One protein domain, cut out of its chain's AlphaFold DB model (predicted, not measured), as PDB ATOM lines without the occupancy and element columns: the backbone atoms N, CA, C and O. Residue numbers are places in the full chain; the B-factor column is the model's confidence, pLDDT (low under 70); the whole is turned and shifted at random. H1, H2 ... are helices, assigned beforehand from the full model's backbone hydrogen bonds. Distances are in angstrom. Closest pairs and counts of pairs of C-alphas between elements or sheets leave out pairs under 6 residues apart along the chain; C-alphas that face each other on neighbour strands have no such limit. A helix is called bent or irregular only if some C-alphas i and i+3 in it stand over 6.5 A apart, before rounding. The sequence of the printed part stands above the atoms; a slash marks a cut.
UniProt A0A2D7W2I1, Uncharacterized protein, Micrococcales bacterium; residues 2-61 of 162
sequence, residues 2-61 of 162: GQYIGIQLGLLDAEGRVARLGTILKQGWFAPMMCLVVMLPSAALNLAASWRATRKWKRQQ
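This is residues 2 to 61 of the 162 residues of an uncharacterized protein of Micrococcales bacterium (UniProt A0A2D7W2I1). One long helix, H3, sticks out as a free arm from a small, loose head that holds two short helices, H1 and H2, and the loop between them. The arm makes most of the length. The printed part has 60 residues with three named helices, in the order H1, H2, H3, and no named strand; its class is all helix. It is extended, with a radius of gyration of the C-alphas of 20.4 A and spans of 66 by 22 by 14 A.

H3, residues 30 to 59, stands free together with residues 60 and 61. H2, residues 21 to 24, is close to H3 but not clearly touching; their closest C-alphas, those of Ile 24 and Phe 30, are 7.3 A apart. H1, residues 2 to 8, is apart from both. In H1 every O i to N i+4 pair is within hydrogen-bond range, in H3 25 of 26; H2 is too short for such a pair.

H3 is 43.9 A long, from C-alpha 30 at (237.706, 237.673, 202.061) to C-alpha 59 at (267.949, 266.576, 215.418). It is neither bent nor irregular, but only just: C-alphas 38 and 41 are 6.2 A apart. H2 measures 5.1 A. H1 measures 10.0 A and begins at C-alpha 2, (232.659, 226.185, 217.146).

The two C-alphas farthest apart, those of Glu 15 and Gln 61, are 66.6 A from each other. The printed part has no cut. The link from H1 to H2 is long, with 12 residues; that from H2 to H3 is tight, with 5. Mean pLDDT of the printed part is 76.8; residues 2 to 17, 19, 21 to 23, 57 to 58 and 61 are under 70.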
ATOM      1  N   GLY A   2     231.653 225.985 218.209       63.19
ATOM      2  CA  GLY A   2     232.659 226.185 217.146       63.19
ATOM      3  C   GLY A   2     232.214 225.814 215.720       63.19
ATOM      4  O   GLY A   2     232.540 226.529 214.781       63.19
ATOM      5  N   GLN A   3     231.403 224.761 215.549       60.38
ATOM      6  CA  GLN A   3     230.872 224.377 214.230       60.38
ATOM      7  C   GLN A   3     229.893 225.412 213.654       60.38
ATOM      8  O   GLN A   3     229.948 225.701 212.466       60.38
ATOM      9  N   TYR A   4     229.064 226.039 214.494       64.00
ATOM     10  CA  TYR A   4     228.151 227.108 214.070       64.00
ATOM     11  C   TYR A   4     228.904 228.343 213.567       64.00
ATOM     12  O   TYR A   4     228.538 228.913 212.543       64.00
ATOM     13  N   ILE A   5     229.996 228.709 214.246       66.56
ATOM     14  CA  ILE A   5     230.877 229.808 213.828       66.56
ATOM     15  C   ILE A   5     231.585 229.447 212.511       66.56
ATOM     16  O   ILE A   5     231.670 230.276 211.610       66.56
ATOM     17  N   GLY A   6     232.033 228.196 212.361       63.22
ATOM     18  CA  GLY A   6     232.655 227.705 211.129       63.22
ATOM     19  C   GLY A   6     231.715 227.705 209.919       63.22
ATOM     20  O   GLY A   6     232.158 228.022 208.819       63.22
ATOM     21  N   ILE A   7     230.424 227.424 210.119       63.56
ATOM     22  CA  ILE A   7     229.400 227.485 209.062       63.56
ATOM     23  C   ILE A   7     229.033 228.944 208.734       63.56
ATOM     24  O   ILE A   7     228.937 229.295 207.561       63.56
ATOM     25  N   GLN A   8     228.901 229.831 209.733       66.06
ATOM     26  CA  GLN A   8     228.629 231.265 209.510       66.06
ATOM     27  C   GLN A   8     229.768 231.994 208.789       66.06
ATOM     28  O   GLN A   8     229.521 232.862 207.955       66.06
ATOM     29  N   LEU A   9     231.015 231.633 209.092       64.25
ATOM     30  CA  LEU A   9     232.192 232.130 208.379       64.25
ATOM     31  C   LEU A   9     232.399 231.416 207.032       64.25
ATOM     32  O   LEU A   9     233.276 231.815 206.269       64.25
ATOM     33  N   GLY A  10     231.599 230.379 206.747       65.19
ATOM     34  CA  GLY A  10     231.642 229.539 205.548       65.19
ATOM     35  C   GLY A  10     232.957 228.772 205.366       65.19
ATOM     36  O   GLY A  10     233.364 228.475 204.245       65.19
ATOM     37  N   LEU A  11     233.650 228.486 206.467       64.25
ATOM     38  CA  LEU A  11     234.849 227.645 206.520       64.25
ATOM     39  C   LEU A  11     234.494 226.148 206.569       64.25
ATOM     40  O   LEU A  11     235.331 225.305 206.240       64.25
ATOM     41  N   LEU A  12     233.261 225.821 206.966       65.12
ATOM     42  CA  LEU A  12     232.698 224.473 206.982       65.12
ATOM     43  C   LEU A  12     231.439 224.428 206.106       65.12
ATOM     44  O   LEU A  12     230.582 225.303 206.219       65.12
ATOM     45  N   ASP A  13     231.319 223.396 205.272       62.59
ATOM     46  CA  ASP A  13     230.063 223.063 204.593       62.59
ATOM     47  C   ASP A  13     229.022 222.570 205.616       62.59
ATOM     48  O   ASP A  13     229.373 222.135 206.715       62.59
ATOM     49  N   ALA A  14     227.730 222.590 205.259       63.06
ATOM     50  CA  ALA A  14     226.629 222.142 206.131       63.06
ATOM     51  C   ALA A  14     226.782 220.684 206.630       63.06
ATOM     52  O   ALA A  14     226.201 220.308 207.644       63.06
ATOM     53  N   GLU A  15     227.612 219.886 205.950       61.94
ATOM     54  CA  GLU A  15     227.974 218.507 206.301       61.94
ATOM     55  C   GLU A  15     229.207 218.399 207.227       61.94
ATOM     56  O   GLU A  15     229.682 217.299 207.508       61.94
ATOM     57  N   GLY A  16     229.773 219.521 207.687       61.72
ATOM     58  CA  GLY A  16     230.937 219.556 208.582       61.72
ATOM     59  C   GLY A  16     232.290 219.316 207.899       61.72
ATOM     60  O   GLY A  16     233.299 219.140 208.584       61.72
ATOM     61  N   ARG A  17     232.339 219.319 206.559       65.56
ATOM     62  CA  ARG A  17     233.582 219.213 205.775       65.56
ATOM     63  C   ARG A  17     234.223 220.585 205.580       65.56
ATOM     64  O   ARG A  17     233.527 221.587 205.467       65.56
ATOM     65  N   VAL A  18     235.554 220.629 205.529       70.12
ATOM     66  CA  VAL A  18     236.310 221.870 205.294       70.12
ATOM     67  C   VAL A  18     235.993 222.409 203.897       70.12
ATOM     68  O   VAL A  18     236.152 221.690 202.906       70.12
ATOM     69  N   ALA A  19     235.546 223.661 203.822       62.00
ATOM     70  CA  ALA A  19     235.163 224.293 202.567       62.00
ATOM     71  C   ALA A  19     236.372 224.399 201.621       62.00
ATOM     72  O   ALA A  19     237.490 224.728 202.028       62.00
ATOM     73  N   ARG A  20     236.156 224.132 200.327       73.19
ATOM     74  CA  ARG A  20     237.212 224.269 199.311       73.19
ATOM     75  C   ARG A  20     237.680 225.726 199.226       73.19
ATOM     76  O   ARG A  20     236.869 226.646 199.286       73.19
ATOM     77  N   LEU A  21     238.974 225.932 198.970       65.62
ATOM     78  CA  LEU A  21     239.593 227.257 198.773       65.62
ATOM     79  C   LEU A  21     238.807 228.160 197.803       65.62
ATOM     80  O   LEU A  21     238.636 229.347 198.063       65.62
ATOM     81  N   GLY A  22     238.262 227.589 196.723       66.88
ATOM     82  CA  GLY A  22     237.436 228.319 195.754       66.88
ATOM     83  C   GLY A  22     236.099 228.842 196.302       66.88
ATOM     84  O   GLY A  22     235.566 229.807 195.763       66.88
ATOM     85  N   THR A  23     235.564 228.238 197.364       68.25
ATOM     86  CA  THR A  23     234.338 228.678 198.049       68.25
ATOM     87  C   THR A  23     234.648 229.775 199.071       68.25
ATOM     88  O   THR A  23     233.906 230.750 199.160       68.25
ATOM     89  N   ILE A  24     235.792 229.675 199.760       70.50
ATOM     90  CA  ILE A  24     236.289 230.693 200.706       70.50
ATOM     91  C   ILE A  24     236.612 232.005 199.970       70.50
ATOM     92  O   ILE A  24     236.248 233.087 200.420       70.50
ATOM     93  N   LEU A  25     237.202 231.918 198.772       70.56
ATOM     94  CA  LEU A  25     237.505 233.080 197.922       70.56
ATOM     95  C   LEU A  25     236.264 233.880 197.482       70.56
ATOM     96  O   LEU A  25     236.382 235.062 197.168       70.56
ATOM     97  N   LYS A  26     235.079 233.255 197.448       73.94
ATOM     98  CA  LYS A  26     233.815 233.900 197.045       73.94
ATOM     99  C   LYS A  26     233.111 234.628 198.194       73.94
ATOM    100  O   LYS A  26     232.085 235.265 197.968       73.94
ATOM    101  N   GLN A  27     233.624 234.531 199.419       76.62
ATOM    102  CA  GLN A  27     233.007 235.166 200.579       76.62
ATOM    103  C   GLN A  27     233.245 236.675 200.574       76.62
ATOM    104  O   GLN A  27     234.367 237.143 200.394       76.62
ATOM    105  N   GLY A  28     232.188 237.445 200.845       79.81
ATOM    106  CA  GLY A  28     232.238 238.912 200.822       79.81
ATOM    107  C   GLY A  28     233.247 239.535 201.798       79.81
ATOM    108  O   GLY A  28     233.684 240.660 201.578       79.81
ATOM    109  N   TRP A  29     233.664 238.806 202.840       79.25
ATOM    110  CA  TRP A  29     234.659 239.266 203.816       79.25
ATOM    111  C   TRP A  29     236.114 239.008 203.391       79.25
ATOM    112  O   TRP A  29     237.022 239.673 203.895       79.25
ATOM    113  N   PHE A  30     236.355 238.084 202.452       83.00
ATOM    114  CA  PHE A  30     237.706 237.673 202.061       83.00
ATOM    115  C   PHE A  30     238.485 238.822 201.404       83.00
ATOM    116  O   PHE A  30     239.615 239.119 201.794       83.00
ATOM    117  N   ALA A  31     237.865 239.521 200.447       83.06
ATOM    118  CA  ALA A  31     238.504 240.628 199.735       83.06
ATOM    119  C   ALA A  31     238.884 241.814 200.658       83.06
ATOM    120  O   ALA A  31     240.037 242.256 200.596       83.06
ATOM    121  N   PRO A  32     238.005 242.296 201.565       89.00
ATOM    122  CA  PRO A  32     238.380 243.287 202.575       89.00
ATOM    123  C   PRO A  32     239.547 242.850 203.470       89.00
ATOM    124  O   PRO A  32     240.466 243.635 203.702       89.00
ATOM    125  N   MET A  33     239.558 241.597 203.939       88.38
ATOM    126  CA  MET A  33     240.622 241.093 204.817       88.38
ATOM    127  C   MET A  33     241.975 241.032 204.109       88.38
ATOM    128  O   MET A  33     242.974 241.472 204.675       88.38
ATOM    129  N   MET A  34     242.016 240.577 202.854       86.69
ATOM    130  CA  MET A  34     243.247 240.595 202.055       86.69
ATOM    131  C   MET A  34     243.785 242.015 201.866       86.69
ATOM    132  O   MET A  34     244.991 242.245 201.962       86.69
ATOM    133  N   CYS A  35     242.890 242.984 201.659       88.56
ATOM    134  CA  CYS A  35     243.268 244.388 201.562       88.56
ATOM    135  C   CYS A  35     243.881 244.894 202.877       88.56
ATOM    136  O   CYS A  35     244.954 245.496 202.863       88.56
ATOM    137  N   LEU A  36     243.267 244.580 204.024       91.12
ATOM    138  CA  LEU A  36     243.792 244.943 205.345       91.12
ATOM    139  C   LEU A  36     245.153 244.304 205.630       91.12
ATOM    140  O   LEU A  36     246.040 244.979 206.152       91.12
ATOM    141  N   VAL A  37     245.344 243.042 205.246       91.88
ATOM    142  CA  VAL A  37     246.615 242.323 205.414       91.88
ATOM    143  C   VAL A  37     247.749 242.995 204.643       91.88
ATOM    144  O   VAL A  37     248.874 242.999 205.126       91.88
ATOM    145  N   VAL A  38     247.476 243.602 203.487       92.12
ATOM    146  CA  VAL A  38     248.482 244.370 202.735       92.12
ATOM    147  C   VAL A  38     248.628 245.790 203.291       92.12
ATOM    148  O   VAL A  38     249.741 246.306 203.426       92.12
ATOM    149  N   MET A  39     247.516 246.436 203.640       93.69
ATOM    150  CA  MET A  39     247.493 247.841 204.040       93.69
ATOM    151  C   MET A  39     248.109 248.073 205.421       93.69
ATOM    152  O   MET A  39     248.871 249.022 205.584       93.69
ATOM    153  N   LEU A  40     247.841 247.206 206.401       94.94
ATOM    154  CA  LEU A  40     248.362 247.322 207.768       94.94
ATOM    155  C   LEU A  40     249.899 247.317 207.848       94.94
ATOM    156  O   LEU A  40     250.451 248.262 208.416       94.94
ATOM    157  N   PRO A  41     250.625 246.331 207.282       93.69
ATOM    158  CA  PRO A  41     252.084 246.342 207.317       93.69
ATOM    159  C   PRO A  41     252.649 247.502 206.500       93.69
ATOM    160  O   PRO A  41     253.597 248.149 206.941       93.69
ATOM    161  N   SER A  42     252.035 247.835 205.360       90.81
ATOM    162  CA  SER A  42     252.445 248.986 204.548       90.81
ATOM    163  C   SER A  42     252.325 250.294 205.335       90.81
ATOM    164  O   SER A  42     253.273 251.075 205.383       90.81
ATOM    165  N   ALA A  43     251.198 250.507 206.016       92.44
ATOM    166  CA  ALA A  43     250.957 251.669 206.864       92.44
ATOM    167  C   ALA A  43     251.915 251.710 208.062       92.44
ATOM    168  O   ALA A  43     252.472 252.767 208.357       92.44
ATOM    169  N   ALA A  44     252.170 250.572 208.712       93.81
ATOM    170  CA  ALA A  44     253.109 250.482 209.827       93.81
ATOM    171  C   ALA A  44     254.546 250.825 209.398       93.81
ATOM    172  O   ALA A  44     255.226 251.606 210.068       93.81
ATOM    173  N   LEU A  45     255.000 250.304 208.252       93.19
ATOM    174  CA  LEU A  45     256.308 250.627 207.679       93.19
ATOM    175  C   LEU A  45     256.406 252.110 207.298       93.19
ATOM    176  O   LEU A  45     257.417 252.750 207.598       93.19
ATOM    177  N   ASN A  46     255.355 252.668 206.696       93.88
ATOM    178  CA  ASN A  46     255.308 254.072 206.292       93.88
ATOM    179  C   ASN A  46     255.331 255.007 207.513       93.88
ATOM    180  O   ASN A  46     256.114 255.956 207.570       93.88
ATOM    181  N   LEU A  47     254.565 254.674 208.556       93.00
ATOM    182  CA  LEU A  47     254.563 255.400 209.822       93.00
ATOM    183  C   LEU A  47     255.927 255.318 210.520       93.00
ATOM    184  O   LEU A  47     256.451 256.336 210.970       93.00
ATOM    185  N   ALA A  48     256.551 254.137 210.558       92.31
ATOM    186  CA  ALA A  48     257.883 253.963 211.132       92.31
ATOM    187  C   ALA A  48     258.967 254.726 210.349       92.31
ATOM    188  O   ALA A  48     259.930 255.223 210.945       92.31
ATOM    189  N   ALA A  49     258.841 254.824 209.023       88.12
ATOM    190  CA  ALA A  49     259.724 255.626 208.181       88.12
ATOM    191  C   ALA A  49     259.525 257.130 208.437       88.12
ATOM    192  O   ALA A  49     260.500 257.835 208.707       88.12
ATOM    193  N   SER A  50     258.273 257.597 208.459       87.81
ATOM    194  CA  SER A  50     257.908 258.987 208.757       87.81
ATOM    195  C   SER A  50     258.351 259.415 210.163       87.81
ATOM    196  O   SER A  50     258.929 260.488 210.352       87.81
ATOM    197  N   TRP A  51     258.207 258.539 211.160       88.25
ATOM    198  CA  TRP A  51     258.649 258.793 212.532       88.25
ATOM    199  C   TRP A  51     260.174 258.907 212.640       88.25
ATOM    200  O   TRP A  51     260.700 259.812 213.298       88.25
ATOM    201  N   ARG A  52     260.914 258.013 211.970       87.06
ATOM    202  CA  ARG A  52     262.383 258.082 211.896       87.06
ATOM    203  C   ARG A  52     262.846 259.353 211.186       87.06
ATOM    204  O   ARG A  52     263.774 260.002 211.674       87.06
ATOM    205  N   ALA A  53     262.185 259.731 210.093       81.38
ATOM    206  CA  ALA A  53     262.449 260.976 209.382       81.38
ATOM    207  C   ALA A  53     262.205 262.190 210.288       81.38
ATOM    208  O   ALA A  53     263.104 263.006 210.447       81.38
ATOM    209  N   THR A  54     261.069 262.239 210.987       80.19
ATOM    210  CA  THR A  54     260.707 263.319 211.922       80.19
ATOM    211  C   THR A  54     261.702 263.446 213.081       80.19
ATOM    212  O   THR A  54     262.093 264.553 213.454       80.19
ATOM    213  N   ARG A  55     262.183 262.323 213.635       79.81
ATOM    214  CA  ARG A  55     263.240 262.330 214.665       79.81
ATOM    215  C   ARG A  55     264.563 262.883 214.138       79.81
ATOM    216  O   ARG A  55     265.198 263.668 214.838       79.81
ATOM    217  N   LYS A  56     264.983 262.493 212.927       75.12
ATOM    218  CA  LYS A  56     266.182 263.058 212.276       75.12
ATOM    219  C   LYS A  56     266.011 264.553 212.006       75.12
ATOM    220  O   LYS A  56     266.925 265.322 212.277       75.12
ATOM    221  N   TRP A  57     264.821 264.957 211.579       64.25
ATOM    222  CA  TRP A  57     264.453 266.346 211.322       64.25
ATOM    223  C   TRP A  57     264.576 267.226 212.570       64.25
ATOM    224  O   TRP A  57     265.247 268.256 212.533       64.25
ATOM    225  N   LYS A  58     264.035 266.769 213.712       68.94
ATOM    226  CA  LYS A  58     264.209 267.446 215.013       68.94
ATOM    227  C   LYS A  58     265.677 267.557 215.430       68.94
ATOM    228  O   LYS A  58     266.054 268.555 216.032       68.94
ATOM    229  N   ARG A  59     266.507 266.554 215.114       70.00
ATOM    230  CA  ARG A  59     267.949 266.576 215.418       70.00
ATOM    231  C   ARG A  59     268.734 267.551 214.540       70.00
ATOM    232  O   ARG A  59     269.709 268.110 215.015       70.00
ATOM    233  N   GLN A  60     268.324 267.746 213.289       73.00
ATOM    234  CA  GLN A  60     269.030 268.591 212.321       73.00
ATOM    235  C   GLN A  60     268.622 270.075 212.376       73.00
ATOM    236  O   GLN A  60     269.137 270.850 211.579       73.00
ATOM    237  N   GLN A  61     267.706 270.467 213.279       63.72
ATOM    238  CA  GLN A  61     267.187 271.842 213.424       63.72
ATOM    239  C   GLN A  61     266.860 272.522 212.081       63.72
ATOM    240  O   GLN A  61     267.108 273.708 211.877       63.72
TER     241      GLN A  61